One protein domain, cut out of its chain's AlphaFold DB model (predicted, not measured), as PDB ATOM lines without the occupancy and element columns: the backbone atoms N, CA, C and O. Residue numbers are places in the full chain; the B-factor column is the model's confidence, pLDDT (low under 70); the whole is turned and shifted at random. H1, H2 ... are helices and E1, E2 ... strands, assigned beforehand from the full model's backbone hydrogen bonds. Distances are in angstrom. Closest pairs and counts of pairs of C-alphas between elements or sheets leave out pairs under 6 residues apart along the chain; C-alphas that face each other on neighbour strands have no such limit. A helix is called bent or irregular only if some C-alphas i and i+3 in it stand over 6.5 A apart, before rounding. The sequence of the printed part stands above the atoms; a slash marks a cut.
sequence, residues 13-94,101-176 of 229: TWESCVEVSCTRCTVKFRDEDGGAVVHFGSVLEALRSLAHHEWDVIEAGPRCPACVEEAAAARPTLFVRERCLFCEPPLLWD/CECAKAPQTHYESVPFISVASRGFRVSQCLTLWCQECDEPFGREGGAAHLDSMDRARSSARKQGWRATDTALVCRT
ATOM      1  N   THR A  13     204.074 170.591 181.526       89.38
ATOM      2  CA  THR A  13     202.931 170.670 180.611       89.38
ATOM      3  C   THR A  13     203.429 171.032 179.223       89.38
ATOM      4  O   THR A  13     204.313 171.875 179.084       89.38
ATOM      5  N   TRP A  14     202.888 170.372 178.198       88.44
ATOM      6  CA  TRP A  14     203.073 170.778 176.806       88.44
ATOM      7  C   TRP A  14     201.968 171.747 176.416       88.44
ATOM      8  O   TRP A  14     200.788 171.453 176.596       88.44
ATOM      9  N   GLU A  15     202.357 172.889 175.868       86.62
ATOM     10  CA  GLU A  15     201.473 174.008 175.561       86.62
ATOM     11  C   GLU A  15     201.763 174.538 174.151       86.62
ATOM     12  O   GLU A  15     202.805 174.259 173.547       86.62
ATOM     13  N   SER A  16     200.808 175.288 173.601       85.25
ATOM     14  CA  SER A  16     201.029 176.055 172.376       85.25
ATOM     15  C   SER A  16     201.521 177.446 172.750       85.25
ATOM     16  O   SER A  16     200.894 178.127 173.554       85.25
ATOM     17  N   CYS A  17     202.622 177.867 172.143       88.06
ATOM     18  CA  CYS A  17     203.254 179.156 172.380       88.06
ATOM     19  C   CYS A  17     203.418 179.956 171.099       88.06
ATOM     20  O   CYS A  17     203.395 179.417 169.992       88.06
ATOM     21  N   VAL A  18     203.683 181.247 171.270       86.06
ATOM     22  CA  VAL A  18     203.987 182.181 170.192       86.06
ATOM     23  C   VAL A  18     205.492 182.419 170.122       86.06
ATOM     24  O   VAL A  18     206.101 182.904 171.072       86.06
ATOM     25  N   GLU A  19     206.090 182.110 168.977       89.94
ATOM     26  CA  GLU A  19     207.413 182.588 168.588       89.94
ATOM     27  C   GLU A  19     207.274 183.837 167.719       89.94
ATOM     28  O   GLU A  19     206.447 183.885 166.803       89.94
ATOM     29  N   VAL A  20     208.136 184.824 167.965       89.88
ATOM     30  CA  VAL A  20     208.163 186.068 167.192       89.88
ATOM     31  C   VAL A  20     209.447 186.174 166.378       89.88
ATOM     32  O   VAL A  20     210.542 185.878 166.855       89.88
ATOM     33  N   SER A  21     209.320 186.623 165.134       92.62
ATOM     34  CA  SER A  21     210.428 186.884 164.221       92.62
ATOM     35  C   SER A  21     210.182 188.141 163.400       92.62
ATOM     36  O   SER A  21     209.060 188.428 162.990       92.62
ATOM     37  N   CYS A  22     211.247 188.895 163.140       90.50
ATOM     38  CA  CYS A  22     211.182 190.086 162.311       90.50
ATOM     39  C   CYS A  22     210.741 189.704 160.899       90.50
ATOM     40  O   CYS A  22     211.387 188.904 160.225       90.50
ATOM     41  N   THR A  23     209.677 190.329 160.415       89.62
ATOM     42  CA  THR A  23     209.119 190.088 159.074       89.62
ATOM     43  C   THR A  23     210.074 190.435 157.939       89.62
ATOM     44  O   THR A  23     209.902 189.946 156.824       89.62
ATOM     45  N   ARG A  24     211.082 191.269 158.214       88.00
ATOM     46  CA  ARG A  24     212.051 191.740 157.226       88.00
ATOM     47  C   ARG A  24     213.327 190.907 157.195       88.00
ATOM     48  O   ARG A  24     213.694 190.399 156.143       88.00
ATOM     49  N   CYS A  25     214.016 190.789 158.327       90.06
ATOM     50  CA  CYS A  25     215.309 190.104 158.403       90.06
ATOM     51  C   CYS A  25     215.223 188.694 158.997       90.06
ATOM     52  O   CYS A  25     216.245 188.029 159.131       90.06
ATOM     53  N   THR A  26     214.025 188.227 159.367       90.88
ATOM     54  CA  THR A  26     213.746 186.901 159.953       90.88
ATOM     55  C   THR A  26     214.390 186.628 161.313       90.88
ATOM     56  O   THR A  26     214.223 185.538 161.861       90.88
ATOM     57  N   VAL A  27     215.085 187.612 161.903       92.19
ATOM     58  CA  VAL A  27     215.687 187.454 163.231       92.19
ATOM     59  C   VAL A  27     214.599 187.143 164.251       92.19
ATOM     60  O   VAL A  27     213.570 187.818 164.293       92.19
ATOM     61  N   LYS A  28     214.803 186.093 165.047       92.38
ATOM     62  CA  LYS A  28     213.882 185.726 166.123       92.38
ATOM     63  C   LYS A  28     214.029 186.685 167.295       92.38
ATOM     64  O   LYS A  28     215.136 187.144 167.578       92.38
ATOM     65  N   PHE A  29     212.922 186.938 167.977       89.69
ATOM     66  CA  PHE A  29     212.918 187.680 169.222       89.69
ATOM     67  C   PHE A  29     213.692 186.909 170.298       89.69
ATOM     68  O   PHE A  29     213.513 185.697 170.463       89.69
ATOM     69  N   ARG A  30     214.580 187.615 170.996       88.81
ATOM     70  CA  ARG A  30     215.431 187.095 172.067       88.81
ATOM     71  C   ARG A  30     215.354 188.049 173.252       88.81
ATOM     72  O   ARG A  30     215.177 189.245 173.041       88.81
ATOM     73  N   ASP A  31     215.470 187.508 174.457       75.69
ATOM     74  CA  ASP A  31     215.555 188.299 175.683       75.69
ATOM     75  C   ASP A  31     216.897 189.047 175.782       75.69
ATOM     76  O   ASP A  31     217.822 188.818 174.997       75.69
ATOM     77  N   GLU A  32     217.006 189.962 176.750       67.25
ATOM     78  CA  GLU A  32     218.200 190.797 176.982       67.25
ATOM     79  C   GLU A  32     219.456 189.975 177.298       67.25
ATOM     80  O   GLU A  32     220.574 190.398 177.010       67.25
ATOM     81  N   ASP A  33     219.269 188.754 177.807       64.56
ATOM     82  CA  ASP A  33     220.340 187.790 178.055       64.56
ATOM     83  C   ASP A  33     220.887 187.169 176.741       64.56
ATOM     84  O   ASP A  33     221.832 186.374 176.763       64.56
ATOM     85  N   GLY A  34     220.311 187.520 175.578       57.03
ATOM     86  CA  GLY A  34     220.821 187.321 174.212       57.03
ATOM     87  C   GLY A  34     220.884 185.872 173.716       57.03
ATOM     88  O   GLY A  34     221.020 185.605 172.516       57.03
ATOM     89  N   GLY A  35     220.777 184.898 174.616       69.06
ATOM     90  CA  GLY A  35     221.020 183.495 174.304       69.06
ATOM     91  C   GLY A  35     219.816 182.782 173.697       69.06
ATOM     92  O   GLY A  35     219.984 181.894 172.853       69.06
ATOM     93  N   ALA A  36     218.598 183.152 174.095       77.25
ATOM     94  CA  ALA A  36     217.418 182.325 173.904       77.25
ATOM     95  C   ALA A  36     216.344 182.957 173.022       77.25
ATOM     96  O   ALA A  36     216.045 184.131 173.162       77.25
ATOM     97  N   VAL A  37     215.734 182.159 172.137       85.88
ATOM     98  CA  VAL A  37     214.445 182.531 171.539       85.88
ATOM     99  C   VAL A  37     213.410 182.509 172.655       85.88
ATOM    100  O   VAL A  37     213.346 181.521 173.390       85.88
ATOM    101  N   VAL A  38     212.637 183.583 172.776       86.50
ATOM    102  CA  VAL A  38     211.546 183.663 173.751       86.50
ATOM    103  C   VAL A  38     210.292 183.050 173.142       86.50
ATOM    104  O   VAL A  38     209.961 183.305 171.981       86.50
ATOM    105  N   HIS A  39     209.611 182.236 173.939       89.44
ATOM    106  CA  HIS A  39     208.310 181.668 173.627       89.44
ATOM    107  C   HIS A  39     207.302 182.305 174.579       89.44
ATOM    108  O   HIS A  39     207.513 182.289 175.789       89.44
ATOM    109  N   PHE A  40     206.235 182.875 174.034       85.69
ATOM    110  CA  PHE A  40     205.203 183.545 174.822       85.69
ATOM    111  C   PHE A  40     203.988 182.636 174.973       85.69
ATOM    112  O   PHE A  40     203.577 182.003 173.996       85.69
ATOM    113  N   GLY A  41     203.378 182.621 176.157       79.62
ATOM    114  CA  GLY A  41     202.135 181.889 176.401       79.62
ATOM    115  C   GLY A  41     200.928 182.560 175.742       79.62
ATOM    116  O   GLY A  41     199.896 181.928 175.532       79.62
ATOM    117  N   SER A  42     201.046 183.842 175.371       75.62
ATOM    118  CA  SER A  42     200.001 184.556 174.635       75.62
ATOM    119  C   SER A  42     200.521 185.595 173.636       75.62
ATOM    120  O   SER A  42     201.616 186.136 173.772       75.62
ATOM    121  N   VAL A  43     199.685 185.951 172.653       75.38
ATOM    122  CA  VAL A  43     199.943 187.092 171.750       75.38
ATOM    123  C   VAL A  43     200.056 188.400 172.527       75.38
ATOM    124  O   VAL A  43     200.885 189.242 172.200       75.38
ATOM    125  N   LEU A  44     199.232 188.583 173.560       73.62
ATOM    126  CA  LEU A  44     199.240 189.799 174.369       73.62
ATOM    127  C   LEU A  44     200.558 189.956 175.134       73.62
ATOM    128  O   LEU A  44     201.107 191.053 175.198       73.62
ATOM    129  N   GLU A  45     201.069 188.864 175.696       76.06
ATOM    130  CA  GLU A  45     202.384 188.826 176.333       76.06
ATOM    131  C   GLU A  45     203.495 189.144 175.324       76.06
ATOM    132  O   GLU A  45     204.320 190.021 175.584       76.06
ATOM    133  N   ALA A  46     203.448 188.525 174.137       82.06
ATOM    134  CA  ALA A  46     204.379 188.812 173.051       82.06
ATOM    135  C   ALA A  46     204.368 190.301 172.673       82.06
ATOM    136  O   ALA A  46     205.417 190.933 172.615       82.06
ATOM    137  N   LEU A  47     203.188 190.895 172.479       81.81
ATOM    138  CA  LEU A  47     203.025 192.315 172.157       81.81
ATOM    139  C   LEU A  47     203.589 193.243 173.238       81.81
ATOM    140  O   LEU A  47     204.258 194.223 172.913       81.81
ATOM    141  N   ARG A  48     203.341 192.939 174.518       79.56
ATOM    142  CA  ARG A  48     203.885 193.720 175.642       79.56
ATOM    143  C   ARG A  48     205.408 193.664 175.670       79.56
ATOM    144  O   ARG A  48     206.042 194.697 175.856       79.56
ATOM    145  N   SER A  49     205.980 192.479 175.457       82.38
ATOM    146  CA  SER A  49     207.432 192.302 175.400       82.38
ATOM    147  C   SER A  49     208.034 193.036 174.198       82.38
ATOM    148  O   SER A  49     208.961 193.821 174.365       82.38
ATOM    149  N   LEU A  50     207.456 192.893 173.003       85.38
ATOM    150  CA  LEU A  50     207.901 193.611 171.803       85.38
ATOM    151  C   LEU A  50     207.927 195.129 172.017       85.38
ATOM    152  O   LEU A  50     208.936 195.761 171.721       85.38
ATOM    153  N   ALA A  51     206.859 195.692 172.590       81.94
ATOM    154  CA  ALA A  51     206.789 197.118 172.897       81.94
ATOM    155  C   ALA A  51     207.859 197.561 173.911       81.94
ATOM    156  O   ALA A  51     208.414 198.647 173.775       81.94
ATOM    157  N   HIS A  52     208.162 196.725 174.911       82.38
ATOM    158  CA  HIS A  52     209.209 197.005 175.895       82.38
ATOM    159  C   HIS A  52     210.615 197.007 175.277       82.38
ATOM    160  O   HIS A  52     211.440 197.834 175.650       82.38
ATOM    161  N   HIS A  53     210.868 196.130 174.304       84.25
ATOM    162  CA  HIS A  53     212.165 195.981 173.635       84.25
ATOM    163  C   HIS A  53     212.260 196.737 172.299       84.25
ATOM    164  O   HIS A  53     213.055 196.368 171.434       84.25
ATOM    165  N   GLU A  54     211.431 197.770 172.118       86.25
ATOM    166  CA  GLU A  54     211.455 198.682 170.962       86.25
ATOM    167  C   GLU A  54     211.262 197.988 169.600       86.25
ATOM    168  O   GLU A  54     211.665 198.495 168.550       86.25
ATOM    169  N   TRP A  55     210.620 196.818 169.589       87.12
ATOM    170  CA  TRP A  55     210.126 196.228 168.352       87.12
ATOM    171  C   TRP A  55     208.874 196.972 167.905       87.12
ATOM    172  O   TRP A  55     207.933 197.160 168.678       87.12
ATOM    173  N   ASP A  56     208.834 197.340 166.629       83.81
ATOM    174  CA  ASP A  56     207.637 197.912 166.022       83.81
ATOM    175  C   ASP A  56     206.741 196.792 165.493       83.81
ATOM    176  O   ASP A  56     207.225 195.779 164.976       83.81
ATOM    177  N   VAL A  57     205.427 196.957 165.593       79.38
ATOM    178  CA  VAL A  57     204.464 195.979 165.084       79.38
ATOM    179  C   VAL A  57     203.498 196.699 164.151       79.38
ATOM    180  O   VAL A  57     202.637 197.465 164.575       79.38
ATOM    181  N   ILE A  58     203.660 196.436 162.856       74.81
ATOM    182  CA  ILE A  58     202.846 197.012 161.782       74.81
ATOM    183  C   ILE A  58     201.888 195.961 161.211       74.81
ATOM    184  O   ILE A  58     201.954 194.789 161.574       74.81
ATOM    185  N   GLU A  59     201.038 196.345 160.255       69.06
ATOM    186  CA  GLU A  59     200.095 195.427 159.591       69.06
ATOM    187  C   GLU A  59     200.787 194.194 158.979       69.06
ATOM    188  O   GLU A  59     200.280 193.078 159.066       69.06
ATOM    189  N   ALA A  60     201.986 194.368 158.413       73.44
ATOM    190  CA  ALA A  60     202.760 193.259 157.854       73.44
ATOM    191  C   ALA A  60     203.322 192.293 158.920       73.44
ATOM    192  O   ALA A  60     203.752 191.195 158.559       73.44
ATOM    193  N   GLY A  61     203.335 192.700 160.194       79.44
ATOM    194  CA  GLY A  61     203.864 191.974 161.347       79.44
ATOM    195  C   GLY A  61     205.019 192.706 162.056       79.44
ATOM    196  O   GLY A  61     205.258 193.893 161.813       79.44
ATOM    197  N   PRO A  62     205.748 192.014 162.949       86.00
ATOM    198  CA  PRO A  62     206.737 192.631 163.825       86.00
ATOM    199  C   PRO A  62     208.048 192.948 163.092       86.00
ATOM    200  O   PRO A  62     208.448 192.255 162.147       86.00
ATOM    201  N   ARG A  63     208.740 193.998 163.539       87.75
ATOM    202  CA  ARG A  63     210.037 194.468 163.043       87.75
ATOM    203  C   ARG A  63     210.987 194.690 164.214       87.75
ATOM    204  O   ARG A  63     210.639 195.359 165.179       87.75
ATOM    205  N   CYS A  64     212.193 194.140 164.110       89.31
ATOM    206  CA  CYS A  64     213.228 194.363 165.116       89.31
ATOM    207  C   CYS A  64     213.774 195.799 165.047       89.31
ATOM    208  O   CYS A  64     213.732 196.382 163.960       89.31
ATOM    209  N   PRO A  65     214.368 196.329 166.134       87.81
ATOM    210  CA  PRO A  65     214.881 197.702 166.192       87.81
ATOM    211  C   PRO A  65     215.787 198.069 165.006       87.81
ATOM    212  O   PRO A  65     215.587 199.089 164.354       87.81
ATOM    213  N   ALA A  66     216.683 197.160 164.607       87.75
ATOM    214  CA  ALA A  66     217.575 197.361 163.461       87.75
ATOM    215  C   ALA A  66     216.839 197.538 162.115       87.75
ATOM    216  O   ALA A  66     217.361 198.143 161.188       87.75
ATOM    217  N   CYS A  67     215.632 196.983 161.975       85.88
ATOM    218  CA  CYS A  67     214.788 197.143 160.788       85.88
ATOM    219  C   CYS A  67     213.785 198.300 160.910       85.88
ATOM    220  O   CYS A  67     213.173 198.650 159.896       85.88
ATOM    221  N   VAL A  68     213.585 198.840 162.117       76.56
ATOM    222  CA  VAL A  68     212.711 199.989 162.393       76.56
ATOM    223  C   VAL A  68     213.396 201.288 161.992       76.56
ATOM    224  O   VAL A  68     212.755 202.112 161.352       76.56
ATOM    225  N   GLU A  69     214.697 201.442 162.258       65.75
ATOM    226  CA  GLU A  69     215.446 202.668 161.922       65.75
ATOM    227  C   GLU A  69     215.431 203.022 160.422       65.75
ATOM    228  O   GLU A  69     215.600 204.178 160.044       65.75
ATOM    229  N   GLU A  70     215.160 202.048 159.550       58.41
ATOM    230  CA  GLU A  70     215.057 202.253 158.103       58.41
ATOM    231  C   GLU A  70     213.634 202.586 157.608       58.41
ATOM    232  O   GLU A  70     213.434 202.828 156.416       58.41
ATOM    233  N   ALA A  71     212.626 202.590 158.484       54.62
ATOM    234  CA  ALA A  71     211.232 202.823 158.122       54.62
ATOM    235  C   ALA A  71     210.643 204.008 158.899       54.62
ATOM    236  O   ALA A  71     210.736 204.079 160.118       54.62
ATOM    237  N   ALA A  72     209.973 204.928 158.198       54.06
ATOM    238  CA  ALA A  72     209.199 205.981 158.849       54.06
ATOM    239  C   ALA A  72     208.112 205.342 159.735       54.06
ATOM    240  O   ALA A  72     207.212 204.675 159.221       54.06
ATOM    241  N   ALA A  73     208.226 205.516 161.053       49.84
ATOM    242  CA  ALA A  73     207.340 204.917 162.046       49.84
ATOM    243  C   ALA A  73     205.880 205.344 161.816       49.84
ATOM    244  O   ALA A  73     205.494 206.485 162.087       49.84
ATOM    245  N   ALA A  74     205.051 204.425 161.323       53.41
ATOM    246  CA  ALA A  74     203.607 204.600 161.311       53.41
ATOM    247  C   ALA A  74     203.084 204.237 162.706       53.41
ATOM    248  O   ALA A  74     203.125 203.078 163.106       53.41
ATOM    249  N   ARG A  75     202.622 205.232 163.470       50.28
ATOM    250  CA  ARG A  75     202.058 204.996 164.808       50.28
ATOM    251  C   ARG A  75     200.822 204.086 164.720       50.28
ATOM    252  O   ARG A  75     199.999 204.287 163.820       50.28
ATOM    253  N   PRO A  76     200.624 203.155 165.672       47.03
ATOM    254  CA  PRO A  76     199.410 202.350 165.717       47.03
ATOM    255  C   PRO A  76     198.205 203.278 165.911       47.03
ATOM    256  O   PRO A  76     198.122 204.023 166.888       47.03
ATOM    257  N   THR A  77     197.292 203.282 164.941       44.62
ATOM    258  CA  THR A  77     196.094 204.133 164.943       44.62
ATOM    259  C   THR A  77     194.878 203.237 165.097       44.62
ATOM    260  O   THR A  77     194.623 202.437 164.205       44.62
ATOM    261  N   LEU A  78     194.140 203.345 166.209       42.31
ATOM    262  CA  LEU A  78     192.919 202.567 166.455       42.31
ATOM    263  C   LEU A  78     192.019 202.570 165.204       42.31
ATOM    264  O   LEU A  78     191.619 203.639 164.740       42.31
ATOM    265  N   PHE A  79     191.724 201.390 164.655       44.69
ATOM    266  CA  PHE A  79     190.933 201.249 163.434       44.69
ATOM    267  C   PHE A  79     189.788 200.263 163.666       44.69
ATOM    268  O   PHE A  79     189.984 199.195 164.238       44.69
ATOM    269  N   VAL A  80     188.586 200.626 163.219       43.59
ATOM    270  CA  VAL A  80     187.392 199.777 163.310       43.59
ATOM    271  C   VAL A  80     187.241 199.029 161.992       43.59
ATOM    272  O   VAL A  80     187.117 199.657 160.940       43.59
ATOM    273  N   ARG A  81     187.237 197.694 162.033       48.34
ATOM    274  CA  ARG A  81     186.993 196.857 160.853       48.34
ATOM    275  C   ARG A  81     185.883 195.855 161.150       48.34
ATOM    276  O   ARG A  81     185.922 195.154 162.155       48.34
ATOM    277  N   GLU A  82     184.908 195.759 160.254       46.50
ATOM    278  CA  GLU A  82     183.947 194.655 160.271       46.50
ATOM    279  C   GLU A  82     184.645 193.382 159.793       46.50
ATOM    280  O   GLU A  82     185.290 193.375 158.737       46.50
ATOM    281  N   ARG A  83     184.555 192.305 160.578       55.94
ATOM    282  CA  ARG A  83     185.158 191.017 160.228       55.94
ATOM    283  C   ARG A  83     184.155 189.896 160.421       55.94
ATOM    284  O   ARG A  83     183.234 189.968 161.222       55.94
ATOM    285  N   CYS A  84     184.345 188.825 159.675       58.94
ATOM    286  CA  CYS A  84     183.631 187.591 159.939       58.94
ATOM    287  C   CYS A  84     184.472 186.738 160.879       58.94
ATOM    288  O   CYS A  84     185.682 186.600 160.665       58.94
ATOM    289  N   LEU A  85     183.827 186.115 161.858       52.44
ATOM    290  CA  LEU A  85     184.443 185.080 162.674       52.44
ATOM    291  C   LEU A  85     185.072 184.010 161.739       52.44
ATOM    292  O   LEU A  85     184.423 183.517 160.813       52.44
ATOM    293  N   PHE A  86     186.354 183.693 161.960       56.47
ATOM    294  CA  PHE A  86     187.071 182.545 161.372       56.47
ATOM    295  C   PHE A  86     187.418 182.543 159.870       56.47
ATOM    296  O   PHE A  86     187.797 181.503 159.337       56.47
ATOM    297  N   CYS A  87     187.402 183.689 159.185       56.88
ATOM    298  CA  CYS A  87     188.232 183.848 157.974       56.88
ATOM    299  C   CYS A  87     189.710 184.114 158.331       56.88
ATOM    300  O   CYS A  87     190.608 183.779 157.567       56.88
ATOM    301  N   GLU A  88     189.952 184.691 159.511       58.66
ATOM    302  CA  GLU A  88     191.272 184.907 160.106       58.66
ATOM    303  C   GLU A  88     191.166 184.672 161.622       58.66
ATOM    304  O   GLU A  88     190.879 185.616 162.362       58.66
ATOM    305  N   PRO A  89     191.303 183.423 162.105       57.59
ATOM    306  CA  PRO A  89     191.206 183.147 163.532       57.59
ATOM    307  C   PRO A  89     192.313 183.874 164.317       57.59
ATOM    308  O   PRO A  89     193.410 184.094 163.777       57.59
ATOM    309  N   PRO A  90     192.051 184.237 165.588       59.06
ATOM    310  CA  PRO A  90     193.097 184.730 166.475       59.06
ATOM    311  C   PRO A  90     194.215 183.686 166.586       59.06
ATOM    312  O   PRO A  90     193.966 182.484 166.499       59.06
ATOM    313  N   LEU A  91     195.458 184.149 166.751       61.06
ATOM    314  CA  LEU A  91     196.651 183.288 166.731       61.06
ATOM    315  C   LEU A  91     196.602 182.154 167.773       61.06
ATOM    316  O   LEU A  91     197.173 181.091 167.556       61.06
ATOM    317  N   LEU A  92     195.927 182.396 168.898       54.47
ATOM    318  CA  LEU A  92     195.626 181.406 169.924       54.47
ATOM    319  C   LEU A  92     194.109 181.376 170.106       54.47
ATOM    320  O   LEU A  92     193.489 182.410 170.364       54.47
ATOM    321  N   TRP A  93     193.521 180.201 169.905       56.53
ATOM    322  CA  TRP A  93     192.089 179.959 169.990       56.53
ATOM    323  C   TRP A  93     191.861 178.700 170.821       56.53
ATOM    324  O   TRP A  93     192.296 177.618 170.431       56.53
ATOM    325  N   ASP A  94     191.164 178.852 171.947       51.03
ATOM    326  CA  ASP A  94     190.903 177.757 172.892       51.03
ATOM    327  C   ASP A  94     189.607 176.989 172.569       51.03
ATOM    328  O   ASP A  94     189.246 176.031 173.253       51.03
ATOM    329  N   CYS A 101     184.805 179.389 156.967       65.62
ATOM    330  CA  CYS A 101     184.639 180.794 157.325       65.62
ATOM    331  C   CYS A 101     183.149 181.160 157.412       65.62
ATOM    332  O   CYS A 101     182.361 180.860 156.512       65.62
ATOM    333  N   GLU A 102     182.758 181.855 158.478       66.06
ATOM    334  CA  GLU A 102     181.350 182.135 158.768       66.06
ATOM    335  C   GLU A 102     180.833 183.451 158.159       66.06
ATOM    336  O   GLU A 102     179.749 183.912 158.516       66.06
ATOM    337  N   CYS A 103     181.543 184.040 157.186       61.53
ATOM    338  CA  CYS A 103     181.135 185.294 156.529       61.53
ATOM    339  C   CYS A 103     179.722 185.282 155.946       61.53
ATOM    340  O   CYS A 103     179.072 186.323 155.894       61.53
ATOM    341  N   ALA A 104     179.236 184.121 155.511       57.31
ATOM    342  CA  ALA A 104     177.903 183.995 154.937       57.31
ATOM    343  C   ALA A 104     176.771 184.059 155.983       57.31
ATOM    344  O   ALA A 104     175.615 184.208 155.599       57.31
ATOM    345  N   LYS A 105     177.075 183.922 157.286       60.56
ATOM    346  CA  LYS A 105     176.060 183.836 158.352       60.56
ATOM    347  C   LYS A 105     175.747 185.191 158.999       60.56
ATOM    348  O   LYS A 105     174.586 185.413 159.323       60.56
ATOM    349  N   ALA A 106     176.743 186.067 159.161       55.81
ATOM    350  CA  ALA A 106     176.642 187.519 159.392       55.81
ATOM    351  C   ALA A 106     178.041 188.077 159.742       55.81
ATOM    352  O   ALA A 106     178.755 187.441 160.522       55.81
ATOM    353  N   PRO A 107     178.453 189.251 159.230       57.41
ATOM    354  CA  PRO A 107     179.644 189.933 159.731       57.41
ATOM    355  C   PRO A 107     179.427 190.386 161.186       57.41
ATOM    356  O   PRO A 107     178.340 190.842 161.540       57.41
ATOM    357  N   GLN A 108     180.454 190.266 162.029       56.06
ATOM    358  CA  GLN A 108     180.463 190.818 163.385       56.06
ATOM    359  C   GLN A 108     181.415 192.022 163.435       56.06
ATOM    360  O   GLN A 108     182.522 192.007 162.892       56.06
ATOM    361  N   THR A 109     180.992 193.117 164.062       53.06
ATOM    362  CA  THR A 109     181.861 194.284 164.247       53.06
ATOM    363  C   THR A 109     182.789 194.031 165.433       53.06
ATOM    364  O   THR A 109     182.321 193.891 166.562       53.06
ATOM    365  N   HIS A 110     184.100 193.993 165.187       52.69
ATOM    366  CA  HIS A 110     185.112 193.874 166.234       52.69
ATOM    367  C   HIS A 110     185.785 195.234 166.466       52.69
ATOM    368  O   HIS A 110     186.152 195.935 165.521       52.69
ATOM    369  N   TYR A 111     185.938 195.610 167.735       50.34
ATOM    370  CA  TYR A 111     186.716 196.776 168.148       50.34
ATOM    371  C   TYR A 111     188.076 196.283 168.626       50.34
ATOM    372  O   TYR A 111     188.176 195.676 169.690       50.34
ATOM    373  N   GLU A 112     189.116 196.515 167.830       52.22
ATOM    374  CA  GLU A 112     190.448 195.984 168.099       52.22
ATOM    375  C   GLU A 112     191.480 197.109 168.128       52.22
ATOM    376  O   GLU A 112     191.492 198.016 167.291       52.22
ATOM    377  N   SER A 113     192.375 197.041 169.108       47.97
ATOM    378  CA  SER A 113     193.581 197.856 169.119       47.97
ATOM    379  C   SER A 113     194.540 197.283 168.083       47.97
ATOM    380  O   SER A 113     194.994 196.149 168.222       47.97
ATOM    381  N   VAL A 114     194.846 198.047 167.036       51.00
ATOM    382  CA  VAL A 114     195.892 197.655 166.088       51.00
ATOM    383  C   VAL A 114     197.266 197.653 166.762       51.00
ATOM    384  O   VAL A 114     197.533 198.507 167.613       51.00
ATOM    385  N   PRO A 115     198.153 196.743 166.340       53.88
ATOM    386  CA  PRO A 115     197.981 195.805 165.224       53.88
ATOM    387  C   PRO A 115     197.193 194.547 165.617       53.88
ATOM    388  O   PRO A 115     197.500 193.888 166.607       53.88
ATOM    389  N   PHE A 116     196.204 194.183 164.797       56.22
ATOM    390  CA  PHE A 116     195.578 192.867 164.890       56.22
ATOM    391  C   PHE A 116     196.553 191.810 164.373       56.22
ATOM    392  O   PHE A 116     197.045 191.910 163.248       56.22
ATOM    393  N   ILE A 117     196.818 190.798 165.194       60.97
ATOM    394  CA  ILE A 117     197.694 189.682 164.849       60.97
ATOM    395  C   ILE A 117     196.835 188.437 164.668       60.97
ATOM    396  O   ILE A 117     196.274 187.913 165.633       60.97
ATOM    397  N   SER A 118     196.766 187.946 163.436       59.62
ATOM    398  CA  SER A 118     196.147 186.662 163.108       59.62
ATOM    399  C   SER A 118     197.186 185.624 162.736       59.62
ATOM    400  O   SER A 118     198.361 185.928 162.543       59.62
ATOM    401  N   VAL A 119     196.731 184.388 162.539       54.47
ATOM    402  CA  VAL A 119     197.527 183.327 161.897       54.47
ATOM    403  C   VAL A 119     198.060 183.708 160.511       54.47
ATOM    404  O   VAL A 119     199.029 183.106 160.052       54.47
ATOM    405  N   ALA A 120     197.467 184.704 159.841       53.94
ATOM    406  CA  ALA A 120     197.954 185.214 158.562       53.94
ATOM    407  C   ALA A 120     199.039 186.299 158.716       53.94
ATOM    408  O   ALA A 120     199.761 186.584 157.755       53.94
ATOM    409  N   SER A 121     199.187 186.892 159.907       66.62
ATOM    410  CA  SER A 121     200.228 187.879 160.196       66.62
ATOM    411  C   SER A 121     201.597 187.202 160.185       66.62
ATOM    412  O   SER A 121     201.913 186.350 161.016       66.62
ATOM    413  N   ARG A 122     202.445 187.591 159.228       74.31
ATOM    414  CA  ARG A 122     203.806 187.053 159.119       74.31
ATOM    415  C   ARG A 122     204.613 187.429 160.362       74.31
ATOM    416  O   ARG A 122     204.400 188.471 160.970       74.31
ATOM    417  N   GLY A 123     205.573 186.584 160.722       79.69
ATOM    418  CA  GLY A 123     206.477 186.839 161.844       79.69
ATOM    419  C   GLY A 123     205.977 186.344 163.202       79.69
ATOM    420  O   GLY A 123     206.808 186.170 164.086       79.69
ATOM    421  N   PHE A 124     204.690 186.024 163.355       83.50
ATOM    422  CA  PHE A 124     204.171 185.274 164.502       83.50
ATOM    423  C   PHE A 124     203.966 183.811 164.112       83.50
ATOM    424  O   PHE A 124     203.336 183.513 163.098       83.50
ATOM    425  N   ARG A 125     204.510 182.885 164.899       84.62
ATOM    426  CA  ARG A 125     204.378 181.445 164.657       84.62
ATOM    427  C   ARG A 125     203.903 180.743 165.917       84.62
ATOM    428  O   ARG A 125     204.473 180.953 166.981       84.62
ATOM    429  N   VAL A 126     202.920 179.858 165.767       82.50
ATOM    430  CA  VAL A 126     202.551 178.912 166.823       82.50
ATOM    431  C   VAL A 126     203.546 177.748 166.826       82.50
ATOM    432  O   VAL A 126     203.792 177.127 165.787       82.50
ATOM    433  N   SER A 127     204.115 177.466 167.992       84.19
ATOM    434  CA  SER A 127     205.054 176.369 168.240       84.19
ATOM    435  C   SER A 127     204.642 175.600 169.491       84.19
ATOM    436  O   SER A 127     204.013 176.162 170.385       84.19
ATOM    437  N   GLN A 128     205.029 174.327 169.588       88.19
ATOM    438  CA  GLN A 128     204.942 173.609 170.858       88.19
ATOM    439  C   GLN A 128     206.069 174.049 171.788       88.19
ATOM    440  O   GLN A 128     207.221 174.190 171.374       88.19
ATOM    441  N   CYS A 129     205.714 174.249 173.044       90.62
ATOM    442  CA  CYS A 129     206.608 174.593 174.134       90.62
ATOM    443  C   CYS A 129     206.238 173.751 175.356       90.62
ATOM    444  O   CYS A 129     205.185 173.110 175.390       90.62
ATOM    445  N   LEU A 130     207.097 173.768 176.368       91.56
ATOM    446  CA  LEU A 130     206.797 173.168 177.652       91.56
ATOM    447  C   LEU A 130     207.125 174.097 178.811       91.56
ATOM    448  O   LEU A 130     208.112 174.838 178.771       91.56
ATOM    449  N   THR A 131     206.317 173.973 179.854       90.75
ATOM    450  CA  THR A 131     206.487 174.638 181.143       90.75
ATOM    451  C   THR A 131     206.852 173.577 182.174       90.75
ATOM    452  O   THR A 131     206.227 172.519 182.213       90.75
ATOM    453  N   LEU A 132     207.881 173.817 182.991       92.44
ATOM    454  CA  LEU A 132     208.209 172.932 184.117       92.44
ATOM    455  C   LEU A 132     207.451 173.378 185.364       92.44
ATOM    456  O   LEU A 132     207.335 174.574 185.608       92.44
ATOM    457  N   TRP A 133     207.045 172.423 186.193       91.62
ATOM    458  CA  TRP A 133     206.343 172.682 187.447       91.62
ATOM    459  C   TRP A 133     207.104 172.066 188.618       91.62
ATOM    460  O   TRP A 133     207.666 170.970 188.519       91.62
ATOM    461  N   CYS A 134     207.164 172.782 189.738       91.19
ATOM    462  CA  CYS A 134     207.740 172.249 190.963       91.19
ATOM    463  C   CYS A 134     206.811 171.188 191.555       91.19
ATOM    464  O   CYS A 134     205.720 171.509 192.000       91.19
ATOM    465  N   GLN A 135     207.282 169.951 191.681       92.56
ATOM    466  CA  GLN A 135     206.475 168.832 192.192       92.56
ATOM    467  C   GLN A 135     206.025 168.970 193.658       92.56
ATOM    468  O   GLN A 135     205.206 168.185 194.122       92.56
ATOM    469  N   GLU A 136     206.600 169.913 194.407       88.38
ATOM    470  CA  GLU A 136     206.327 170.097 195.839       88.38
ATOM    471  C   GLU A 136     205.395 171.280 196.126       88.38
ATOM    472  O   GLU A 136     204.833 171.368 197.215       88.38
ATOM    473  N   CYS A 137     205.295 172.241 195.207       87.12
ATOM    474  CA  CYS A 137     204.511 173.459 195.430       87.12
ATOM    475  C   CYS A 137     203.733 173.937 194.207       87.12
ATOM    476  O   CYS A 137     203.154 175.013 194.276       87.12
ATOM    477  N   ASP A 138     203.773 173.189 193.103       87.88
ATOM    478  CA  ASP A 138     203.102 173.486 191.835       87.88
ATOM    479  C   ASP A 138     203.422 174.876 191.254       87.88
ATOM    480  O   ASP A 138     202.710 175.386 190.398       87.88
ATOM    481  N   GLU A 139     204.529 175.487 191.682       87.44
ATOM    482  CA  GLU A 139     205.010 176.749 191.118       87.44
ATOM    483  C   GLU A 139     205.679 176.489 189.762       87.44
ATOM    484  O   GLU A 139     206.522 175.579 189.669       87.44
ATOM    485  N   PRO A 140     205.357 177.272 188.717       89.25
ATOM    486  CA  PRO A 140     205.988 177.128 187.418       89.25
ATOM    487  C   PRO A 140     207.447 177.592 187.458       89.25
ATOM    488  O   PRO A 140     207.838 178.508 188.184       89.25
ATOM    489  N   PHE A 141     208.283 176.974 186.631       88.69
ATOM    490  CA  PHE A 141     209.611 177.486 186.332       88.69
ATOM    491  C   PHE A 141     209.481 178.758 185.498       88.69
ATOM    492  O   PHE A 141     208.863 178.717 184.442       88.69
ATOM    493  N   GLY A 142     210.073 179.866 185.943       82.62
ATOM    494  CA  GLY A 142     209.953 181.166 185.285       82.62
ATOM    495  C   GLY A 142     210.639 182.287 186.066       82.62
ATOM    496  O   GLY A 142     211.222 182.041 187.123       82.62
ATOM    497  N   ARG A 143     210.600 183.510 185.526       66.38
ATOM    498  CA  ARG A 143     211.015 184.742 186.226       66.38
ATOM    499  C   ARG A 143     209.773 185.524 186.666       66.38
ATOM    500  O   ARG A 143     208.657 185.186 186.277       66.38
ATOM    501  N   GLU A 144     209.970 186.560 187.482       58.41
ATOM    502  CA  GLU A 144     208.897 187.479 187.886       58.41
ATOM    503  C   GLU A 144     208.083 187.929 186.661       58.41
ATOM    504  O   GLU A 144     208.614 188.565 185.755       58.41
ATOM    505  N   GLY A 145     206.801 187.551 186.619       57.56
ATOM    506  CA  GLY A 145     205.890 187.891 185.523       57.56
ATOM    507  C   GLY A 145     205.248 186.711 184.787       57.56
ATOM    508  O   GLY A 145     204.259 186.943 184.098       57.56
ATOM    509  N   GLY A 146     205.721 185.467 184.955       72.06
ATOM    510  CA  GLY A 146     205.045 184.304 184.362       72.06
ATOM    511  C   GLY A 146     205.874 183.022 184.264       72.06
ATOM    512  O   GLY A 146     207.050 182.977 184.627       72.06
ATOM    513  N   ALA A 147     205.233 181.967 183.756       85.38
ATOM    514  CA  ALA A 147     205.878 180.701 183.429       85.38
ATOM    515  C   ALA A 147     206.843 180.861 182.242       85.38
ATOM    516  O   ALA A 147     206.540 181.528 181.257       85.38
ATOM    517  N   ALA A 148     208.015 180.233 182.319       87.38
ATOM    518  CA  ALA A 148     208.947 180.158 181.207       87.38
ATOM    519  C   ALA A 148     208.561 179.012 180.274       87.38
ATOM    520  O   ALA A 148     208.610 177.838 180.648       87.38
ATOM    521  N   HIS A 149     208.292 179.372 179.025       89.31
ATOM    522  CA  HIS A 149     208.012 178.426 177.963       89.31
ATOM    523  C   HIS A 149     209.294 178.052 177.216       89.31
ATOM    524  O   HIS A 149     210.049 178.909 176.749       89.31
ATOM    525  N   LEU A 150     209.565 176.751 177.115       89.50
ATOM    526  CA  LEU A 150     210.827 176.217 176.600       89.50
ATOM    527  C   LEU A 150     210.579 175.261 175.432       89.50
ATOM    528  O   LEU A 150     209.643 174.473 175.448       89.50
ATOM    529  N   ASP A 151     211.446 175.304 174.424       87.56
ATOM    530  CA  ASP A 151     211.315 174.512 173.191       87.56
ATOM    531  C   ASP A 151     211.640 173.014 173.348       87.56
ATOM    532  O   ASP A 151     211.399 172.226 172.434       87.56
ATOM    533  N   SER A 152     212.241 172.609 174.470       89.69
ATOM    534  CA  SER A 152     212.728 171.244 174.671       89.69
ATOM    535  C   SER A 152     212.993 170.917 176.140       89.69
ATOM    536  O   SER A 152     213.357 171.780 176.944       89.69
ATOM    537  N   MET A 153     212.873 169.631 176.486       90.50
ATOM    538  CA  MET A 153     213.092 169.137 177.852       90.50
ATOM    539  C   MET A 153     214.546 169.315 178.305       90.50
ATOM    540  O   MET A 153     214.804 169.689 179.450       90.50
ATOM    541  N   ASP A 154     215.509 169.105 177.406       90.12
ATOM    542  CA  ASP A 154     216.934 169.258 177.716       90.12
ATOM    543  C   ASP A 154     217.281 170.703 178.065       90.12
ATOM    544  O   ASP A 154     217.944 170.972 179.075       90.12
ATOM    545  N   ARG A 155     216.777 171.649 177.266       87.50
ATOM    546  CA  ARG A 155     216.929 173.076 177.533       87.50
ATOM    547  C   ARG A 155     216.234 173.461 178.826       87.50
ATOM    548  O   ARG A 155     216.837 174.156 179.641       87.50
ATOM    549  N   ALA A 156     215.022 172.966 179.046       89.44
ATOM    550  CA  ALA A 156     214.264 173.234 180.255       89.44
ATOM    551  C   ALA A 156     215.011 172.780 181.513       89.44
ATOM    552  O   ALA A 156     215.252 173.574 182.422       89.44
ATOM    553  N   ARG A 157     215.500 171.535 181.531       91.00
ATOM    554  CA  ARG A 157     216.305 171.000 182.640       91.00
ATOM    555  C   ARG A 157     217.633 171.735 182.807       91.00
ATOM    556  O   ARG A 157     218.112 171.872 183.933       91.00
ATOM    557  N   SER A 158     218.275 172.151 181.717       90.31
ATOM    558  CA  SER A 158     219.525 172.920 181.760       90.31
ATOM    559  C   SER A 158     219.304 174.303 182.382       90.31
ATOM    560  O   SER A 158     219.999 174.670 183.330       90.31
ATOM    561  N   SER A 159     218.285 175.033 181.925       89.12
ATOM    562  CA  SER A 159     217.894 176.341 182.459       89.12
ATOM    563  C   SER A 159     217.468 176.258 183.925       89.12
ATOM    564  O   SER A 159     217.959 177.032 184.744       89.12
ATOM    565  N   ALA A 160     216.644 175.270 184.283       90.38
ATOM    566  CA  ALA A 160     216.223 175.041 185.661       90.38
ATOM    567  C   ALA A 160     217.425 174.801 186.589       90.38
ATOM    568  O   ALA A 160     217.546 175.437 187.638       90.38
ATOM    569  N   ARG A 161     218.381 173.955 186.174       91.50
ATOM    570  CA  ARG A 161     219.620 173.710 186.934       91.50
ATOM    571  C   ARG A 161     220.451 174.976 187.130       91.50
ATOM    572  O   ARG A 161     220.939 175.199 188.236       91.50
ATOM    573  N   LYS A 162     220.590 175.809 186.092       88.69
ATOM    574  CA  LYS A 162     221.304 177.095 186.181       88.69
ATOM    575  C   LYS A 162     220.663 178.047 187.197       88.69
ATOM    576  O   LYS A 162     221.381 178.801 187.838       88.69
ATOM    577  N   GLN A 163     219.349 177.958 187.391       85.62
ATOM    578  CA  GLN A 163     218.598 178.737 188.383       85.62
ATOM    579  C   GLN A 163     218.427 178.009 189.732       85.62
ATOM    580  O   GLN A 163     217.579 178.357 190.550       85.62
ATOM    581  N   GLY A 164     219.219 176.963 189.991       88.38
ATOM    582  CA  GLY A 164     219.270 176.290 191.291       88.38
ATOM    583  C   GLY A 164     218.172 175.254 191.547       88.38
ATOM    584  O   GLY A 164     218.189 174.610 192.609       88.38
ATOM    585  N   TRP A 165     217.268 175.024 190.589       91.94
ATOM    586  CA  TRP A 165     216.306 173.927 190.668       91.94
ATOM    587  C   TRP A 165     217.031 172.579 190.664       91.94
ATOM    588  O   TRP A 165     218.068 172.385 190.020       91.94
ATOM    589  N   ARG A 166     216.448 171.598 191.352       92.38
ATOM    590  CA  ARG A 166     216.792 170.192 191.138       92.38
ATOM    591  C   ARG A 166     215.975 169.702 189.947       92.38
ATOM    592  O   ARG A 166     214.807 169.392 190.129       92.38
ATOM    593  N   ALA A 167     216.589 169.633 188.768       90.94
ATOM    594  CA  ALA A 167     215.961 169.122 187.549       90.94
ATOM    595  C   ALA A 167     216.708 167.882 187.032       90.94
ATOM    596  O   ALA A 167     217.800 167.976 186.470       90.94
ATOM    597  N   THR A 168     216.115 166.719 187.276       87.69
ATOM    598  CA  THR A 168     216.574 165.377 186.882       87.69
ATOM    599  C   THR A 168     215.412 164.625 186.236       87.69
ATOM    600  O   THR A 168     214.282 165.108 186.271       87.69
ATOM    601  N   ASP A 169     215.656 163.432 185.700       82.69
ATOM    602  CA  ASP A 169     214.604 162.637 185.049       82.69
ATOM    603  C   ASP A 169     213.473 162.232 186.005       82.69
ATOM    604  O   ASP A 169     212.345 162.027 185.572       82.69
ATOM    605  N   THR A 170     213.759 162.161 187.307       82.19
ATOM    606  CA  THR A 170     212.815 161.696 188.335       82.19
ATOM    607  C   THR A 170     212.417 162.773 189.341       82.19
ATOM    608  O   THR A 170     211.689 162.478 190.282       82.19
ATOM    609  N   ALA A 171     212.967 163.984 189.235       86.00
ATOM    610  CA  ALA A 171     212.706 165.042 190.205       86.00
ATOM    611  C   ALA A 171     212.852 166.425 189.576       86.00
ATOM    612  O   ALA A 171     213.908 166.731 189.012       86.00
ATOM    613  N   LEU A 172     211.822 167.245 189.756       91.06
ATOM    614  CA  LEU A 172     211.734 168.644 189.352       91.06
ATOM    615  C   LEU A 172     211.241 169.466 190.544       91.06
ATOM    616  O   LEU A 172     210.054 169.530 190.842       91.06
ATOM    617  N   VAL A 173     212.190 170.049 191.275       91.00
ATOM    618  CA  VAL A 173     211.923 170.773 192.523       91.00
ATOM    619  C   VAL A 173     212.583 172.142 192.463       91.00
ATOM    620  O   VAL A 173     213.794 172.239 192.221       91.00
ATOM    621  N   CYS A 174     211.800 173.192 192.712       90.19
ATOM    622  CA  CYS A 174     212.291 174.562 192.750       90.19
ATOM    623  C   CYS A 174     213.344 174.759 193.847       90.19
ATOM    624  O   CYS A 174     213.449 173.980 194.805       90.19
ATOM    625  N   ARG A 175     214.142 175.820 193.704       87.56
ATOM    626  CA  ARG A 175     215.196 176.171 194.663       87.56
ATOM    627  C   ARG A 175     214.645 176.266 196.090       87.56
ATOM    628  O   ARG A 175     215.182 175.612 196.982       87.56
ATOM    629  N   THR A 176     213.525 176.963 196.274       85.19
ATOM    630  CA  THR A 176     212.890 177.187 197.578       85.19
ATOM    631  C   THR A 176     212.492 175.879 198.262       85.19
ATOM    632  O   THR A 176     212.877 175.629 199.406       85.19
TER     633      THR A 176
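Overview. This is residues 13 to 94 and 101 to 176 of the 229 residues of an uncharacterized protein of Mycobacteroides abscessus (UniProt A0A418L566). Little regular structure: a bent two-strand ribbon, E1 and E6, has H3 and hairpin E7-E8 at one end, H1, hairpin E2-E3 and H2 near the other; ribbon E4-E5 lies off beyond. The 158 printed residues, 63 in named elements, run E1 H1 E2 E3 H2 E4 E5 E6 H3 E7 E8, mixed, in four antiparallel two-strand sheets. The whole is only just loose, close to compact: radius of gyration of the C-alphas 18.3 A, spans 52 by 42 by 22 A.

Arrangement. E1, residues 13 to 20, is antiparallel to E6, residues 124 to 132, with N 15 and O 129 2.9 A apart. The closest C-alphas of E1 and H1, residues 43 to 52, are Val 18 and Val 43, 6.5 A. E2, residues 56 to 58, and E3, residues 61 to 63, form a hairpin, N 63 to O 56 2.7 A. H2, residues 65 to 68, comes closest to E2 at C-alphas 68 and 56, 6.6 A. E4, residues 79 to 83, and E5, residues 108 to 112, are antiparallel, N 108 to O 83 2.9 A; E5 and E6 are apart. The closest C-alphas of H3, residues 153 to 162, and E7, residues 166 to 168, are 157 and 167, 5.3 A; E7 forms a hairpin with E8, residues 171 to 173, N 168 to O 171 2.8 A. Every O i to N i+4 pair is within hydrogen-bond range in H1 and H3; H2 is too short for one.

Along the chain. E1, 21.1 A long, begins at C-alpha 13 (202.931, 170.670, 180.611); E6 spans 23.5 A; E8 ends at C-alpha 173 (211.923, 170.773, 192.523).

Size, cuts and confidence. Residues 95 to 100 are not printed, a 17.1 A gap between C-alphas 94 and 101. The links E1 to H1, E5 to E6 and E6 to H3 are long. Low pLDDT, under 70, includes residues 69 to 94 and 101 to 121.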